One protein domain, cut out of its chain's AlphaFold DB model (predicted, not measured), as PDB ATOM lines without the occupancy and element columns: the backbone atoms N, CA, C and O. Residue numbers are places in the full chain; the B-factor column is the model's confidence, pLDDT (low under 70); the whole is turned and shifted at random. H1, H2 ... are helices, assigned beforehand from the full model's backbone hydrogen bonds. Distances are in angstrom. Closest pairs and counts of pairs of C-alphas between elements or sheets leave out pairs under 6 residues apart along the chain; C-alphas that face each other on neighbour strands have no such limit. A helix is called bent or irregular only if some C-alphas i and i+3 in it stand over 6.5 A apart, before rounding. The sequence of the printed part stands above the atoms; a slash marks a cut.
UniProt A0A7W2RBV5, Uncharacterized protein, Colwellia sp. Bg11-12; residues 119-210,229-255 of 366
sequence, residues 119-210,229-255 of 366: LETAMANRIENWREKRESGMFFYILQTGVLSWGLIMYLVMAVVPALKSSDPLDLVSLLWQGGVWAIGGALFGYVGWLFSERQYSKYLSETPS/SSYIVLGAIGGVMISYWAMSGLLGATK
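AT A GLANCE: This is residues 119 to 210 and 229 to 255 of the 366 residues of an uncharacterized protein of Colwellia sp. Bg11-12 (UniProt A0A7W2RBV5). A long, slender helical hairpin, H3 folding back along H2, makes the rod-like body. H1 turns off sharply from H2 and meets H3 towards its last residues, while H4 lies loosely near H2, touching no helix. The printed part has 119 residues with four named helices, H1 to H4 in order, and no named strand: all helix. It is loose, with a radius of gyration of the C-alphas of 18.8 A, and spans 65 by 27 by 20 A.

IN THESE COORDINATES: H3, the longest helix, holds residues 172 to 207 and measures 52.3 A from C-alpha 172 at (35.386, -60.554, -15.186) to C-alpha 207 at (35.050, -34.358, 30.076). H2, residues 138 to 165, measures 36.9 A and has a kink of 28 degrees near residue 153. It is neither bent nor irregular, but only just: C-alphas 158 and 161 are 6.4 A apart. H1, residues 119 to 135, measures 24.5 A and begins at (30.857, -24.621, 19.420). H4, residues 229 to 248, measures 27.4 A.

HOW THE PARTS SIT: H2 and H3 form a helical hairpin and touch; their closest C-alphas, of Gly 146 and Gly 190, are 3.8 A apart. They run opposite ways at a shallow tilt of 34.6 degrees, only just short of steep. H1, with residues 127 to 130 alone, only just touches residues 197 to 201 of H3, with 3 pairs of C-alphas within 8 A; the closest, of Ile 127 and Tyr 201, are 6.4 A apart. These two run opposite ways at a steep tilt of 52 degrees. H1 and H2 are close but not clearly touching, their closest C-alphas, of Lys 133 and Tyr 141, 7.0 A apart, and about perpendicular at 87 degrees. H2 and H4 are close but not clearly touching, with the closest C-alphas, of Met 158 and Tyr 244, 7.3 A apart; they run the same way at a steep tilt of 42 degrees. H4 is apart from H1 and H3. Every O i to N i+4 pair is within hydrogen-bond range in H1, H3 and H4, against 18 of 24 in H2.

THE WHOLE: The two C-alphas farthest apart, of Ser 210 and Lys 255, are 65.4 A apart. Residues 211 to 228 are not printed, and C-alphas 210 and 229 are 32.5 A apart across the cut. H1 to H2 is a tight link and H2 to H3 a short one. Mean pLDDT of the printed part is 79.3; residues 229 to 255 are under 70.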
ATOM      1  N   LEU A 119      30.014 -23.430  19.557       84.56
ATOM      2  CA  LEU A 119      30.857 -24.621  19.420       84.56
ATOM      3  C   LEU A 119      30.378 -25.801  20.287       84.56
ATOM      4  O   LEU A 119      30.438 -26.948  19.851       84.56
ATOM      5  N   GLU A 120      29.881 -25.515  21.490       85.44
ATOM      6  CA  GLU A 120      29.389 -26.514  22.443       85.44
ATOM      7  C   GLU A 120      28.169 -27.269  21.902       85.44
ATOM      8  O   GLU A 120      28.169 -28.497  21.858       85.44
ATOM      9  N   THR A 121      27.172 -26.546  21.383       85.50
ATOM     10  CA  THR A 121      25.968 -27.138  20.778       85.50
ATOM     11  C   THR A 121      26.328 -27.954  19.538       85.50
ATOM     12  O   THR A 121      25.786 -29.035  19.308       85.50
ATOM     13  N   ALA A 122      27.284 -27.469  18.741       83.31
ATOM     14  CA  ALA A 122      27.753 -28.179  17.560       83.31
ATOM     15  C   ALA A 122      28.463 -29.502  17.933       83.31
ATOM     16  O   ALA A 122      28.221 -30.536  17.305       83.31
ATOM     17  N   MET A 123      29.282 -29.500  18.992       84.50
ATOM     18  CA  MET A 123      29.896 -30.717  19.536       84.50
ATOM     19  C   MET A 123      28.857 -31.681  20.116       84.50
ATOM     20  O   MET A 123      28.928 -32.870  19.818       84.50
ATOM     21  N   ALA A 124      27.870 -31.188  20.867       85.81
ATOM     22  CA  ALA A 124      26.789 -32.006  21.412       85.81
ATOM     23  C   ALA A 124      26.002 -32.728  20.303       85.81
ATOM     24  O   ALA A 124      25.875 -33.951  20.327       85.81
ATOM     25  N   ASN A 125      25.592 -32.001  19.258       86.00
ATOM     26  CA  ASN A 125      24.902 -32.579  18.100       86.00
ATOM     27  C   ASN A 125      25.737 -33.659  17.396       86.00
ATOM     28  O   ASN A 125      25.207 -34.647  16.898       86.00
ATOM     29  N   ARG A 126      27.063 -33.492  17.330       86.25
ATOM     30  CA  ARG A 126      27.963 -34.510  16.764       86.25
ATOM     31  C   ARG A 126      27.992 -35.777  17.603       86.25
ATOM     32  O   ARG A 126      28.001 -36.865  17.037       86.25
ATOM     33  N   ILE A 127      28.074 -35.629  18.918       89.50
ATOM     34  CA  ILE A 127      28.118 -36.751  19.853       89.50
ATOM     35  C   ILE A 127      26.811 -37.539  19.781       89.50
ATOM     36  O   ILE A 127      26.867 -38.765  19.728       89.50
ATOM     37  N   GLU A 128      25.676 -36.854  19.638       89.81
ATOM     38  CA  GLU A 128      24.380 -37.502  19.428       89.81
ATOM     39  C   GLU A 128      24.302 -38.218  18.069       89.81
ATOM     40  O   GLU A 128      24.007 -39.406  18.012       89.81
ATOM     41  N   ASN A 129      24.714 -37.568  16.974       89.62
ATOM     42  CA  ASN A 129      24.793 -38.223  15.659       89.62
ATOM     43  C   ASN A 129      25.715 -39.459  15.670       89.62
ATOM     44  O   ASN A 129      25.480 -40.434  14.951       89.62
ATOM     45  N   TRP A 130      26.819 -39.411  16.426       92.50
ATOM     46  CA  TRP A 130      27.695 -40.571  16.590       92.50
ATOM     47  C   TRP A 130      27.020 -41.662  17.411       92.50
ATOM     48  O   TRP A 130      27.144 -42.826  17.051       92.50
ATOM     49  N   ARG A 131      26.294 -41.306  18.473       93.88
ATOM     50  CA  ARG A 131      25.522 -42.249  19.281       93.88
ATOM     51  C   ARG A 131      24.499 -43.003  18.431       93.88
ATOM     52  O   ARG A 131      24.520 -44.229  18.458       93.88
ATOM     53  N   GLU A 132      23.717 -42.309  17.607       92.88
ATOM     54  CA  GLU A 132      22.770 -42.941  16.674       92.88
ATOM     55  C   GLU A 132      23.478 -43.924  15.723       92.88
ATOM     56  O   GLU A 132      23.075 -45.079  15.563       92.88
ATOM     57  N   LYS A 133      24.602 -43.508  15.120       93.44
ATOM     58  CA  LYS A 133      25.413 -44.398  14.268       93.44
ATOM     59  C   LYS A 133      25.986 -45.575  15.047       93.44
ATOM     60  O   LYS A 133      26.071 -46.680  14.517       93.44
ATOM     61  N   ARG A 134      26.393 -45.356  16.292       95.19
ATOM     62  CA  ARG A 134      26.970 -46.376  17.163       95.19
ATOM     63  C   ARG A 134      25.933 -47.427  17.545       95.19
ATOM     64  O   ARG A 134      26.277 -48.606  17.576       95.19
ATOM     65  N   GLU A 135      24.684 -47.021  17.764       96.31
ATOM     66  CA  GLU A 135      23.548 -47.914  18.029       96.31
ATOM     67  C   GLU A 135      23.255 -48.850  16.848       96.31
ATOM     68  O   GLU A 135      22.892 -50.004  17.065       96.31
ATOM     69  N   SER A 136      23.524 -48.421  15.608       95.38
ATOM     70  CA  SER A 136      23.470 -49.319  14.440       95.38
ATOM     71  C   SER A 136      24.542 -50.420  14.461       95.38
ATOM     72  O   SER A 136      24.412 -51.434  13.781       95.38
ATOM     73  N   GLY A 137      25.586 -50.259  15.275       97.19
ATOM     74  CA  GLY A 137      26.652 -51.232  15.468       97.19
ATOM     75  C   GLY A 137      27.851 -51.044  14.536       97.19
ATOM     76  O   GLY A 137      27.775 -50.508  13.430       97.19
ATOM     77  N   MET A 138      29.000 -51.546  14.994       97.38
ATOM     78  CA  MET A 138      30.284 -51.405  14.303       97.38
ATOM     79  C   MET A 138      30.266 -52.007  12.893       97.38
ATOM     80  O   MET A 138      30.784 -51.402  11.957       97.38
ATOM     81  N   PHE A 139      29.661 -53.186  12.726       97.62
ATOM     82  CA  PHE A 139      29.605 -53.866  11.430       97.62
ATOM     83  C   PHE A 139      28.868 -53.031  10.375       97.62
ATOM     84  O   PHE A 139      29.386 -52.841   9.276       97.62
ATOM     85  N   PHE A 140      27.700 -52.480  10.724       96.94
ATOM     86  CA  PHE A 140      26.921 -51.634   9.819       96.94
ATOM     87  C   PHE A 140      27.674 -50.359   9.452       96.94
ATOM     88  O   PHE A 140      27.717 -49.997   8.277       96.94
ATOM     89  N   TYR A 141      28.348 -49.731  10.417       95.62
ATOM     90  CA  TYR A 141      29.195 -48.578  10.134       95.62
ATOM     91  C   TYR A 141      30.325 -48.910   9.149       95.62
ATOM     92  O   TYR A 141      30.537 -48.160   8.194       95.62
ATOM     93  N   ILE A 142      31.033 -50.027   9.350       96.44
ATOM     94  CA  ILE A 142      32.127 -50.465   8.471       96.44
ATOM     95  C   ILE A 142      31.605 -50.746   7.060       96.44
ATOM     96  O   ILE A 142      32.202 -50.292   6.084       96.44
ATOM     97  N   LEU A 143      30.479 -51.450   6.947       96.69
ATOM     98  CA  LEU A 143      29.866 -51.762   5.662       96.69
ATOM     99  C   LEU A 143      29.410 -50.488   4.939       96.69
ATOM    100  O   LEU A 143      29.773 -50.273   3.788       96.69
ATOM    101  N   GLN A 144      28.656 -49.617   5.607       94.81
ATOM    102  CA  GLN A 144      28.082 -48.423   4.988       94.81
ATOM    103  C   GLN A 144      29.138 -47.354   4.694       94.81
ATOM    104  O   GLN A 144      29.219 -46.843   3.576       94.81
ATOM    105  N   THR A 145      29.945 -46.994   5.690       91.44
ATOM    106  CA  THR A 145      30.895 -45.877   5.595       91.44
ATOM    107  C   THR A 145      32.205 -46.311   4.945       91.44
ATOM    108  O   THR A 145      32.767 -45.575   4.142       91.44
ATOM    109  N   GLY A 146      32.692 -47.508   5.274       93.69
ATOM    110  CA  GLY A 146      33.943 -48.034   4.738       93.69
ATOM    111  C   GLY A 146      33.766 -48.646   3.352       93.69
ATOM    112  O   GLY A 146      34.259 -48.114   2.358       93.69
ATOM    113  N   VAL A 147      33.045 -49.765   3.277       94.62
ATOM    114  CA  VAL A 147      32.937 -50.568   2.047       94.62
ATOM    115  C   VAL A 147      32.096 -49.863   0.984       94.62
ATOM    116  O   VAL A 147      32.576 -49.653  -0.122       94.62
ATOM    117  N   LEU A 148      30.860 -49.466   1.297       94.38
ATOM    118  CA  LEU A 148      29.923 -48.922   0.308       94.38
ATOM    119  C   LEU A 148      30.218 -47.467  -0.064       94.38
ATOM    120  O   LEU A 148      30.139 -47.110  -1.234       94.38
ATOM    121  N   SER A 149      30.550 -46.611   0.904       90.44
ATOM    122  CA  SER A 149      30.783 -45.192   0.600       90.44
ATOM    123  C   SER A 149      32.174 -44.931   0.031       90.44
ATOM    124  O   SER A 149      32.325 -44.026  -0.781       90.44
ATOM    125  N   TRP A 150      33.193 -45.690   0.444       89.44
ATOM    126  CA  TRP A 150      34.574 -45.426   0.034       89.44
ATOM    127  C   TRP A 150      35.125 -46.523  -0.879       89.44
ATOM    128  O   TRP A 150      35.532 -46.234  -2.003       89.44
ATOM    129  N   GLY A 151      35.070 -47.784  -0.439       89.50
ATOM    130  CA  GLY A 151      35.574 -48.929  -1.203       89.50
ATOM    131  C   GLY A 151      34.910 -49.081  -2.573       89.50
ATOM    132  O   GLY A 151      35.603 -49.194  -3.578       89.50
ATOM    133  N   LEU A 152      33.578 -49.008  -2.636       94.31
ATOM    134  CA  LEU A 152      32.818 -49.140  -3.881       94.31
ATOM    135  C   LEU A 152      33.076 -47.972  -4.835       94.31
ATOM    136  O   LEU A 152      33.287 -48.207  -6.018       94.31
ATOM    137  N   ILE A 153      33.081 -46.726  -4.344       90.12
ATOM    138  CA  ILE A 153      33.362 -45.560  -5.197       90.12
ATOM    139  C   ILE A 153      34.761 -45.691  -5.802       90.12
ATOM    140  O   ILE A 153      34.921 -45.529  -7.011       90.12
ATOM    141  N   MET A 154      35.760 -46.042  -4.991       87.69
ATOM    142  CA  MET A 154      37.121 -46.233  -5.484       87.69
ATOM    143  C   MET A 154      37.226 -47.405  -6.456       87.69
ATOM    144  O   MET A 154      37.835 -47.243  -7.505       87.69
ATOM    145  N   TYR A 155      36.584 -48.541  -6.177       92.38
ATOM    146  CA  TYR A 155      36.513 -49.666  -7.112       92.38
ATOM    147  C   TYR A 155      35.924 -49.242  -8.462       92.38
ATOM    148  O   TYR A 155      36.507 -49.508  -9.509       92.38
ATOM    149  N   LEU A 156      34.798 -48.526  -8.458       92.94
ATOM    150  CA  LEU A 156      34.165 -48.080  -9.695       92.94
ATOM    151  C   LEU A 156      35.094 -47.172 -10.507       92.94
ATOM    152  O   LEU A 156      35.244 -47.371 -11.710       92.94
ATOM    153  N   VAL A 157      35.745 -46.202  -9.864       86.56
ATOM    154  CA  VAL A 157      36.588 -45.242 -10.587       86.56
ATOM    155  C   VAL A 157      37.935 -45.844 -11.000       86.56
ATOM    156  O   VAL A 157      38.425 -45.541 -12.084       86.56
ATOM    157  N   MET A 158      38.528 -46.698 -10.167       84.19
ATOM    158  CA  MET A 158      39.887 -47.209 -10.366       84.19
ATOM    159  C   MET A 158      39.958 -48.545 -11.100       84.19
ATOM    160  O   MET A 158      40.992 -48.828 -11.688       84.19
ATOM    161  N   ALA A 159      38.899 -49.355 -11.066       86.38
ATOM    162  CA  ALA A 159      38.850 -50.655 -11.736       86.38
ATOM    163  C   ALA A 159      37.880 -50.632 -12.920       86.38
ATOM    164  O   ALA A 159      38.255 -50.917 -14.055       86.38
ATOM    165  N   VAL A 160      36.626 -50.247 -12.667       89.69
ATOM    166  CA  VAL A 160      35.554 -50.397 -13.661       89.69
ATOM    167  C   VAL A 160      35.679 -49.379 -14.792       89.69
ATOM    168  O   VAL A 160      35.630 -49.759 -15.954       89.69
ATOM    169  N   VAL A 161      35.873 -48.093 -14.488       87.81
ATOM    170  CA  VAL A 161      36.043 -47.055 -15.523       87.81
ATOM    171  C   VAL A 161      37.220 -47.344 -16.470       87.81
ATOM    172  O   VAL A 161      37.003 -47.241 -17.678       87.81
ATOM    173  N   PRO A 162      38.437 -47.700 -16.002       82.88
ATOM    174  CA  PRO A 162      39.511 -48.109 -16.906       82.88
ATOM    175  C   PRO A 162      39.172 -49.349 -17.731       82.88
ATOM    176  O   PRO A 162      39.366 -49.307 -18.940       82.88
ATOM    177  N   ALA A 163      38.608 -50.394 -17.122       86.50
ATOM    178  CA  ALA A 163      38.244 -51.614 -17.844       86.50
ATOM    179  C   ALA A 163      37.177 -51.374 -18.929       86.50
ATOM    180  O   ALA A 163      37.170 -52.037 -19.956       86.50
ATOM    181  N   LEU A 164      36.280 -50.404 -18.732       88.88
ATOM    182  CA  LEU A 164      35.303 -49.998 -19.749       88.88
ATOM    183  C   LEU A 164      35.905 -49.138 -20.871       88.88
ATOM    184  O   LEU A 164      35.251 -48.929 -21.889       88.88
ATOM    185  N   LYS A 165      37.101 -48.577 -20.666       84.25
ATOM    186  CA  LYS A 165      37.801 -47.734 -21.645       84.25
ATOM    187  C   LYS A 165      38.881 -48.482 -22.420       84.25
ATOM    188  O   LYS A 165      39.273 -47.994 -23.477       84.25
ATOM    189  N   SER A 166      39.380 -49.604 -21.906       81.31
ATOM    190  CA  SER A 166      40.293 -50.474 -22.645       81.31
ATOM    191  C   SER A 166      39.568 -51.129 -23.821       81.31
ATOM    192  O   SER A 166      38.393 -51.474 -23.716       81.31
ATOM    193  N   SER A 167      40.273 -51.305 -24.937       83.56
ATOM    194  CA  SER A 167      39.815 -52.112 -26.077       83.56
ATOM    195  C   SER A 167      39.756 -53.607 -25.753       83.56
ATOM    196  O   SER A 167      39.071 -54.355 -26.447       83.56
ATOM    197  N   ASP A 168      40.454 -54.027 -24.698       82.25
ATOM    198  CA  ASP A 168      40.560 -55.420 -24.289       82.25
ATOM    199  C   ASP A 168      39.208 -55.974 -23.804       82.25
ATOM    200  O   ASP A 168      38.429 -55.259 -23.158       82.25
ATOM    201  N   PRO A 169      38.907 -57.259 -24.075       88.38
ATOM    202  CA  PRO A 169      37.704 -57.895 -23.562       88.38
ATOM    203  C   PRO A 169      37.685 -57.847 -22.029       88.38
ATOM    204  O   PRO A 169      38.689 -58.098 -21.365       88.38
ATOM    205  N   LEU A 170      36.515 -57.545 -21.461       90.56
ATOM    206  CA  LEU A 170      36.333 -57.427 -20.015       90.56
ATOM    207  C   LEU A 170      36.674 -58.744 -19.301       90.56
ATOM    208  O   LEU A 170      35.878 -59.687 -19.306       90.56
ATOM    209  N   ASP A 171      37.819 -58.785 -18.619       90.56
ATOM    210  CA  ASP A 171      38.165 -59.888 -17.726       90.56
ATOM    211  C   ASP A 171      37.383 -59.777 -16.408       90.56
ATOM    212  O   ASP A 171      37.766 -59.091 -15.452       90.56
ATOM    213  N   LEU A 172      36.251 -60.483 -16.361       93.62
ATOM    214  CA  LEU A 172      35.386 -60.554 -15.186       93.62
ATOM    215  C   LEU A 172      36.121 -61.077 -13.944       93.62
ATOM    216  O   LEU A 172      35.781 -60.670 -12.833       93.62
ATOM    217  N   VAL A 173      37.115 -61.956 -14.102       88.31
ATOM    218  CA  VAL A 173      37.851 -62.525 -12.965       88.31
ATOM    219  C   VAL A 173      38.731 -61.455 -12.327       88.31
ATOM    220  O   VAL A 173      38.678 -61.275 -11.107       88.31
ATOM    221  N   SER A 174      39.472 -60.695 -13.138       82.81
ATOM    222  CA  SER A 174      40.255 -59.548 -12.663       82.81
ATOM    223  C   SER A 174      39.372 -58.493 -11.993       82.81
ATOM    224  O   SER A 174      39.690 -58.039 -10.892       82.81
ATOM    225  N   LEU A 175      38.211 -58.161 -12.574       91.00
ATOM    226  CA  LEU A 175      37.275 -57.207 -11.967       91.00
ATOM    227  C   LEU A 175      36.751 -57.678 -10.602       91.00
ATOM    228  O   LEU A 175      36.762 -56.907  -9.641       91.00
ATOM    229  N   LEU A 176      36.344 -58.945 -10.477       92.38
ATOM    230  CA  LEU A 176      35.887 -59.506  -9.200       92.38
ATOM    231  C   LEU A 176      37.002 -59.524  -8.149       92.38
ATOM    232  O   LEU A 176      36.759 -59.178  -6.989       92.38
ATOM    233  N   TRP A 177      38.224 -59.881  -8.549       84.31
ATOM    234  CA  TRP A 177      39.391 -59.845  -7.673       84.31
ATOM    235  C   TRP A 177      39.663 -58.429  -7.154       84.31
ATOM    236  O   TRP A 177      39.779 -58.220  -5.944       84.31
ATOM    237  N   GLN A 178      39.688 -57.439  -8.051       83.88
ATOM    238  CA  GLN A 178      39.853 -56.033  -7.685       83.88
ATOM    239  C   GLN A 178      38.723 -55.559  -6.762       83.88
ATOM    240  O   GLN A 178      38.987 -54.875  -5.772       83.88
ATOM    241  N   GLY A 179      37.481 -55.975  -7.020       92.25
ATOM    242  CA  GLY A 179      36.340 -55.707  -6.143       92.25
ATOM    243  C   GLY A 179      36.557 -56.231  -4.721       92.25
ATOM    244  O   GLY A 179      36.316 -55.509  -3.753       92.25
ATOM    245  N   GLY A 180      37.091 -57.449  -4.582       88.94
ATOM    246  CA  GLY A 180      37.468 -58.028  -3.290       88.94
ATOM    247  C   GLY A 180      38.539 -57.213  -2.557       88.94
ATOM    248  O   GLY A 180      38.374 -56.897  -1.378       88.94
ATOM    249  N   VAL A 181      39.603 -56.808  -3.259       83.94
ATOM    250  CA  VAL A 181      40.682 -55.979  -2.690       83.94
ATOM    251  C   VAL A 181      40.143 -54.637  -2.181       83.94
ATOM    252  O   VAL A 181      40.418 -54.253  -1.040       83.94
ATOM    253  N   TRP A 182      39.329 -53.940  -2.978       89.69
ATOM    254  CA  TRP A 182      38.738 -52.658  -2.584       89.69
ATOM    255  C   TRP A 182      37.718 -52.790  -1.451       89.69
ATOM    256  O   TRP A 182      37.647 -51.907  -0.592       89.69
ATOM    257  N   ALA A 183      36.968 -53.893  -1.391       93.56
ATOM    258  CA  ALA A 183      36.073 -54.172  -0.272       93.56
ATOM    259  C   ALA A 183      36.850 -54.359   1.041       93.56
ATOM    260  O   ALA A 183      36.476 -53.774   2.059       93.56
ATOM    261  N   ILE A 184      37.964 -55.100   1.018       88.06
ATOM    262  CA  ILE A 184      38.845 -55.274   2.186       88.06
ATOM    263  C   ILE A 184      39.456 -53.931   2.604       88.06
ATOM    264  O   ILE A 184      39.410 -53.576   3.783       88.06
ATOM    265  N   GLY A 185      39.975 -53.155   1.649       86.81
ATOM    266  CA  GLY A 185      40.525 -51.821   1.910       86.81
ATOM    267  C   GLY A 185      39.493 -50.872   2.527       86.81
ATOM    268  O   GLY A 185      39.764 -50.229   3.542       86.81
ATOM    269  N   GLY A 186      38.276 -50.846   1.977       90.75
ATOM    270  CA  GLY A 186      37.153 -50.084   2.522       90.75
ATOM    271  C   GLY A 186      36.760 -50.537   3.930       90.75
ATOM    272  O   GLY A 186      36.518 -49.699   4.798       90.75
ATOM    273  N   ALA A 187      36.752 -51.846   4.200       94.50
ATOM    274  CA  ALA A 187      36.450 -52.381   5.526       94.50
ATOM    275  C   ALA A 187      37.502 -51.973   6.571       94.50
ATOM    276  O   ALA A 187      37.147 -51.520   7.661       94.50
ATOM    277  N   LEU A 188      38.793 -52.066   6.229       89.50
ATOM    278  CA  LEU A 188      39.891 -51.607   7.088       89.50
ATOM    279  C   LEU A 188      39.791 -50.105   7.370       89.50
ATOM    280  O   LEU A 188      39.907 -49.687   8.523       89.50
ATOM    281  N   PHE A 189      39.511 -49.300   6.343       89.00
ATOM    282  CA  PHE A 189      39.294 -47.862   6.491       89.00
ATOM    283  C   PHE A 189      38.121 -47.557   7.434       89.00
ATOM    284  O   PHE A 189      38.266 -46.779   8.380       89.00
ATOM    285  N   GLY A 190      36.977 -48.219   7.234       92.75
ATOM    286  CA  GLY A 190      35.809 -48.088   8.102       92.75
ATOM    287  C   GLY A 190      36.102 -48.490   9.550       92.75
ATOM    288  O   GLY A 190      35.696 -47.793  10.476       92.75
ATOM    289  N   TYR A 191      36.858 -49.570   9.765       96.00
ATOM    290  CA  TYR A 191      37.228 -50.033  11.103       96.00
ATOM    291  C   TYR A 191      38.114 -49.021  11.843       96.00
ATOM    292  O   TYR A 191      37.842 -48.674  12.993       96.00
ATOM    293  N   VAL A 192      39.140 -48.488  11.175       89.88
ATOM    294  CA  VAL A 192      40.005 -47.446  11.752       89.88
ATOM    295  C   VAL A 192      39.201 -46.178  12.061       89.88
ATOM    296  O   VAL A 192      39.356 -45.601  13.140       89.88
ATOM    297  N   GLY A 193      38.304 -45.774  11.155       89.75
ATOM    298  CA  GLY A 193      37.393 -44.646  11.361       89.75
ATOM    299  C   GLY A 193      36.482 -44.829  12.578       89.75
ATOM    300  O   GLY A 193      36.322 -43.901  13.378       89.75
ATOM    301  N   TRP A 194      35.950 -46.037  12.774       94.50
ATOM    302  CA  TRP A 194      35.168 -46.389  13.959       94.50
ATOM    303  C   TRP A 194      35.988 -46.250  15.244       94.50
ATOM    304  O   TRP A 194      35.561 -45.555  16.163       94.50
ATOM    305  N   LEU A 195      37.186 -46.843  15.305       94.12
ATOM    306  CA  LEU A 195      38.056 -46.756  16.486       94.12
ATOM    307  C   LEU A 195      38.411 -45.311  16.843       94.12
ATOM    308  O   LEU A 195      38.457 -44.949  18.021       94.12
ATOM    309  N   PHE A 196      38.676 -44.478  15.836       88.56
ATOM    310  CA  PHE A 196      38.958 -43.066  16.060       88.56
ATOM    311  C   PHE A 196      37.741 -42.342  16.643       88.56
ATOM    312  O   PHE A 196      37.870 -41.628  17.641       88.56
ATOM    313  N   SER A 197      36.566 -42.566  16.062       89.56
ATOM    314  CA  SER A 197      35.312 -41.938  16.484       89.56
ATOM    315  C   SER A 197      34.906 -42.376  17.894       89.56
ATOM    316  O   SER A 197      34.568 -41.534  18.723       89.56
ATOM    317  N   GLU A 198      35.071 -43.657  18.221       94.94
ATOM    318  CA  GLU A 198      34.797 -44.209  19.548       94.94
ATOM    319  C   GLU A 198      35.720 -43.617  20.624       94.94
ATOM    320  O   GLU A 198      35.275 -43.262  21.720       94.94
ATOM    321  N   ARG A 199      37.007 -43.425  20.301       92.12
ATOM    322  CA  ARG A 199      37.959 -42.741  21.191       92.12
ATOM    323  C   ARG A 199      37.572 -41.282  21.429       92.12
ATOM    324  O   ARG A 199      37.683 -40.810  22.559       92.12
ATOM    325  N   GLN A 200      37.133 -40.563  20.392       87.56
ATOM    326  CA  GLN A 200      36.658 -39.180  20.545       87.56
ATOM    327  C   GLN A 200      35.398 -39.115  21.414       87.56
ATOM    328  O   GLN A 200      35.322 -38.273  22.305       87.56
ATOM    329  N   TYR A 201      34.447 -40.018  21.179       91.62
ATOM    330  CA  TYR A 201      33.204 -40.113  21.938       91.62
ATOM    331  C   TYR A 201      33.460 -40.403  23.421       91.62
ATOM    332  O   TYR A 201      32.990 -39.673  24.290       91.62
ATOM    333  N   SER A 202      34.300 -41.400  23.710       92.69
ATOM    334  CA  SER A 202      34.682 -41.765  25.081       92.69
ATOM    335  C   SER A 202      35.352 -40.605  25.814       92.69
ATOM    336  O   SER A 202      35.058 -40.338  26.978       92.69
ATOM    337  N   LYS A 203      36.229 -39.874  25.117       90.44
ATOM    338  CA  LYS A 203      36.887 -38.693  25.671       90.44
ATOM    339  C   LYS A 203      35.886 -37.587  26.010       90.44
ATOM    340  O   LYS A 203      35.971 -37.022  27.095       90.44
ATOM    341  N   TYR A 204      34.938 -37.307  25.120       88.19
ATOM    342  CA  TYR A 204      33.904 -36.304  25.366       88.19
ATOM    343  C   TYR A 204      33.069 -36.647  26.607       88.19
ATOM    344  O   TYR A 204      32.945 -35.820  27.505       88.19
ATOM    345  N   LEU A 205      32.592 -37.892  26.722       89.62
ATOM    346  CA  LEU A 205      31.821 -38.330  27.893       89.62
ATOM    347  C   LEU A 205      32.592 -38.178  29.212       89.62
ATOM    348  O   LEU A 205      31.999 -37.830  30.228       89.62
ATOM    349  N   SER A 206      33.912 -38.391  29.199       92.19
ATOM    350  CA  SER A 206      34.745 -38.197  30.393       92.19
ATOM    351  C   SER A 206      34.920 -36.728  30.798       92.19
ATOM    352  O   SER A 206      35.098 -36.442  31.979       92.19
ATOM    353  N   GLU A 207      34.871 -35.798  29.838       89.75
ATOM    354  CA  GLU A 207      35.050 -34.358  30.076       89.75
ATOM    355  C   GLU A 207      33.727 -33.668  30.467       89.75
ATOM    356  O   GLU A 207      33.749 -32.684  31.206       89.75
ATOM    357  N   THR A 208      32.576 -34.195  30.034       88.00
ATOM    358  CA  THR A 208      31.238 -33.637  30.315       88.00
ATOM    359  C   THR A 208      30.275 -34.679  30.908       88.00
ATOM    360  O   THR A 208      29.312 -35.071  30.245       88.00
ATOM    361  N   PRO A 209      30.477 -35.112  32.170       77.06
ATOM    362  CA  PRO A 209      29.619 -36.113  32.812       77.06
ATOM    363  C   PRO A 209      28.181 -35.622  33.056       77.06
ATOM    364  O   PRO A 209      27.265 -36.426  33.161       77.06
ATOM    365  N   SER A 210      27.948 -34.305  33.106       74.12
ATOM    366  CA  SER A 210      26.625 -33.712  33.362       74.12
ATOM    367  C   SER A 210      25.737 -33.558  32.119       74.12
ATOM    368  O   SER A 210      24.719 -32.875  32.194       74.12
ATOM    369  N   SER A 229      27.620 -33.843   1.183       44.66
ATOM    370  CA  SER A 229      28.389 -35.063   0.892       44.66
ATOM    371  C   SER A 229      28.802 -35.121  -0.585       44.66
ATOM    372  O   SER A 229      29.958 -35.394  -0.902       44.66
ATOM    373  N   SER A 230      27.910 -34.719  -1.497       40.38
ATOM    374  CA  SER A 230      28.179 -34.755  -2.939       40.38
ATOM    375  C   SER A 230      29.307 -33.823  -3.399       40.38
ATOM    376  O   SER A 230      29.974 -34.142  -4.376       40.38
ATOM    377  N   TYR A 231      29.584 -32.705  -2.713       43.38
ATOM    378  CA  TYR A 231      30.660 -31.785  -3.124       43.38
ATOM    379  C   TYR A 231      32.057 -32.233  -2.677       43.38
ATOM    380  O   TYR A 231      33.021 -32.027  -3.409       43.38
ATOM    381  N   ILE A 232      32.171 -32.885  -1.515       48.62
ATOM    382  CA  ILE A 232      33.428 -33.526  -1.088       48.62
ATOM    383  C   ILE A 232      33.716 -34.731  -1.994       48.62
ATOM    384  O   ILE A 232      34.854 -34.924  -2.413       48.62
ATOM    385  N   VAL A 233      32.672 -35.470  -2.385       42.84
ATOM    386  CA  VAL A 233      32.764 -36.538  -3.389       42.84
ATOM    387  C   VAL A 233      33.175 -35.984  -4.761       42.84
ATOM    388  O   VAL A 233      34.056 -36.555  -5.383       42.84
ATOM    389  N   LEU A 234      32.653 -34.837  -5.213       39.28
ATOM    390  CA  LEU A 234      33.075 -34.200  -6.476       39.28
ATOM    391  C   LEU A 234      34.531 -33.703  -6.453       39.28
ATOM    392  O   LEU A 234      35.238 -33.849  -7.447       39.28
ATOM    393  N   GLY A 235      35.002 -33.160  -5.325       42.25
ATOM    394  CA  GLY A 235      36.413 -32.800  -5.139       42.25
ATOM    395  C   GLY A 235      37.338 -34.022  -5.129       42.25
ATOM    396  O   GLY A 235      38.414 -33.984  -5.722       42.25
ATOM    397  N   ALA A 236      36.888 -35.129  -4.530       46.25
ATOM    398  CA  ALA A 236      37.579 -36.413  -4.589       46.25
ATOM    399  C   ALA A 236      37.564 -37.004  -6.009       46.25
ATOM    400  O   ALA A 236      38.599 -37.466  -6.461       46.25
ATOM    401  N   ILE A 237      36.460 -36.912  -6.760       40.91
ATOM    402  CA  ILE A 237      36.375 -37.352  -8.166       40.91
ATOM    403  C   ILE A 237      37.313 -36.531  -9.062       40.91
ATOM    404  O   ILE A 237      37.983 -37.098  -9.918       40.91
ATOM    405  N   GLY A 238      37.412 -35.212  -8.852       39.53
ATOM    406  CA  GLY A 238      38.369 -34.359  -9.566       39.53
ATOM    407  C   GLY A 238      39.825 -34.727  -9.267       39.53
ATOM    408  O   GLY A 238      40.638 -34.807 -10.185       39.53
ATOM    409  N   GLY A 239      40.136 -35.030  -8.001       41.22
ATOM    410  CA  GLY A 239      41.428 -35.591  -7.602       41.22
ATOM    411  C   GLY A 239      41.692 -36.945  -8.258       41.22
ATOM    412  O   GLY A 239      42.742 -37.127  -8.855       41.22
ATOM    413  N   VAL A 240      40.713 -37.851  -8.247       47.16
ATOM    414  CA  VAL A 240      40.825 -39.189  -8.837       47.16
ATOM    415  C   VAL A 240      40.929 -39.143 -10.365       47.16
ATOM    416  O   VAL A 240      41.638 -39.967 -10.913       47.16
ATOM    417  N   MET A 241      40.331 -38.181 -11.073       44.97
ATOM    418  CA  MET A 241      40.541 -38.001 -12.522       44.97
ATOM    419  C   MET A 241      41.982 -37.579 -12.852       44.97
ATOM    420  O   MET A 241      42.556 -38.057 -13.829       44.97
ATOM    421  N   ILE A 242      42.591 -36.731 -12.016       45.47
ATOM    422  CA  ILE A 242      44.002 -36.337 -12.151       45.47
ATOM    423  C   ILE A 242      44.918 -37.512 -11.769       45.47
ATOM    424  O   ILE A 242      45.882 -37.793 -12.479       45.47
ATOM    425  N   SER A 243      44.578 -38.259 -10.713       38.06
ATOM    426  CA  SER A 243      45.264 -39.500 -10.337       38.06
ATOM    427  C   SER A 243      45.098 -40.597 -11.381       38.06
ATOM    428  O   SER A 243      46.012 -41.381 -11.556       38.06
ATOM    429  N   TYR A 244      43.960 -40.665 -12.071       44.94
ATOM    430  CA  TYR A 244      43.667 -41.619 -13.136       44.94
ATOM    431  C   TYR A 244      44.487 -41.300 -14.379       44.94
ATOM    432  O   TYR A 244      45.033 -42.218 -14.963       44.94
ATOM    433  N   TRP A 245      44.654 -40.024 -14.740       48.47
ATOM    434  CA  TRP A 245      45.556 -39.625 -15.826       48.47
ATOM    435  C   TRP A 245      47.027 -39.933 -15.485       48.47
ATOM    436  O   TRP A 245      47.759 -40.480 -16.309       48.47
ATOM    437  N   ALA A 246      47.439 -39.679 -14.236       45.56
ATOM    438  CA  ALA A 246      48.767 -40.049 -13.739       45.56
ATOM    439  C   ALA A 246      48.960 -41.576 -13.633       45.56
ATOM    440  O   ALA A 246      50.033 -42.082 -13.943       45.56
ATOM    441  N   MET A 247      47.921 -42.323 -13.242       42.09
ATOM    442  CA  MET A 247      47.953 -43.782 -13.117       42.09
ATOM    443  C   MET A 247      47.752 -44.506 -14.444       42.09
ATOM    444  O   MET A 247      48.308 -45.577 -14.592       42.09
ATOM    445  N   SER A 248      47.076 -43.951 -15.448       46.28
ATOM    446  CA  SER A 248      47.065 -44.532 -16.799       46.28
ATOM    447  C   SER A 248      48.453 -44.488 -17.448       46.28
ATOM    448  O   SER A 248      48.762 -45.332 -18.280       46.28
ATOM    449  N   GLY A 249      49.306 -43.545 -17.028       43.72
ATOM    450  CA  GLY A 249      50.729 -43.531 -17.374       43.72
ATOM    451  C   GLY A 249      51.625 -44.385 -16.462       43.72
ATOM    452  O   GLY A 249      52.772 -44.608 -16.820       43.72
ATOM    453  N   LEU A 250      51.139 -44.844 -15.298       39.31
ATOM    454  CA  LEU A 250      51.922 -45.583 -14.283       39.31
ATOM    455  C   LEU A 250      51.533 -47.072 -14.161       39.31
ATOM    456  O   LEU A 250      52.355 -47.893 -13.781       39.31
ATOM    457  N   LEU A 251      50.277 -47.422 -14.443       42.38
ATOM    458  CA  LEU A 251      49.698 -48.768 -14.339       42.38
ATOM    459  C   LEU A 251      49.415 -49.393 -15.709       42.38
ATOM    460  O   LEU A 251      48.718 -50.399 -15.776       42.38
ATOM    461  N   GLY A 252      49.962 -48.805 -16.772       41.62
ATOM    462  CA  GLY A 252      49.861 -49.337 -18.119       41.62
ATOM    463  C   GLY A 252      48.443 -49.229 -18.676       41.62
ATOM    464  O   GLY A 252      47.548 -50.004 -18.351       41.62
ATOM    465  N   ALA A 253      48.267 -48.366 -19.674       40.31
ATOM    466  CA  ALA A 253      47.704 -48.941 -20.884       40.31
ATOM    467  C   ALA A 253      48.622 -50.126 -21.206       40.31
ATOM    468  O   ALA A 253      49.793 -49.900 -21.511       40.31
ATOM    469  N   THR A 254      48.147 -51.355 -20.984       40.19
ATOM    470  CA  THR A 254      48.790 -52.566 -21.485       40.19
ATOM    471  C   THR A 254      49.188 -52.237 -22.906       40.19
ATOM    472  O   THR A 254      48.339 -51.968 -23.758       40.19
ATOM    473  N   LYS A 255      50.491 -52.095 -23.140       48.09
ATOM    474  CA  LYS A 255      50.994 -51.912 -24.485       48.09
ATOM    475  C   LYS A 255      50.640 -53.227 -25.153       48.09
ATOM    476  O   LYS A 255      51.279 -54.239 -24.880       48.09
TER     477      LYS A 255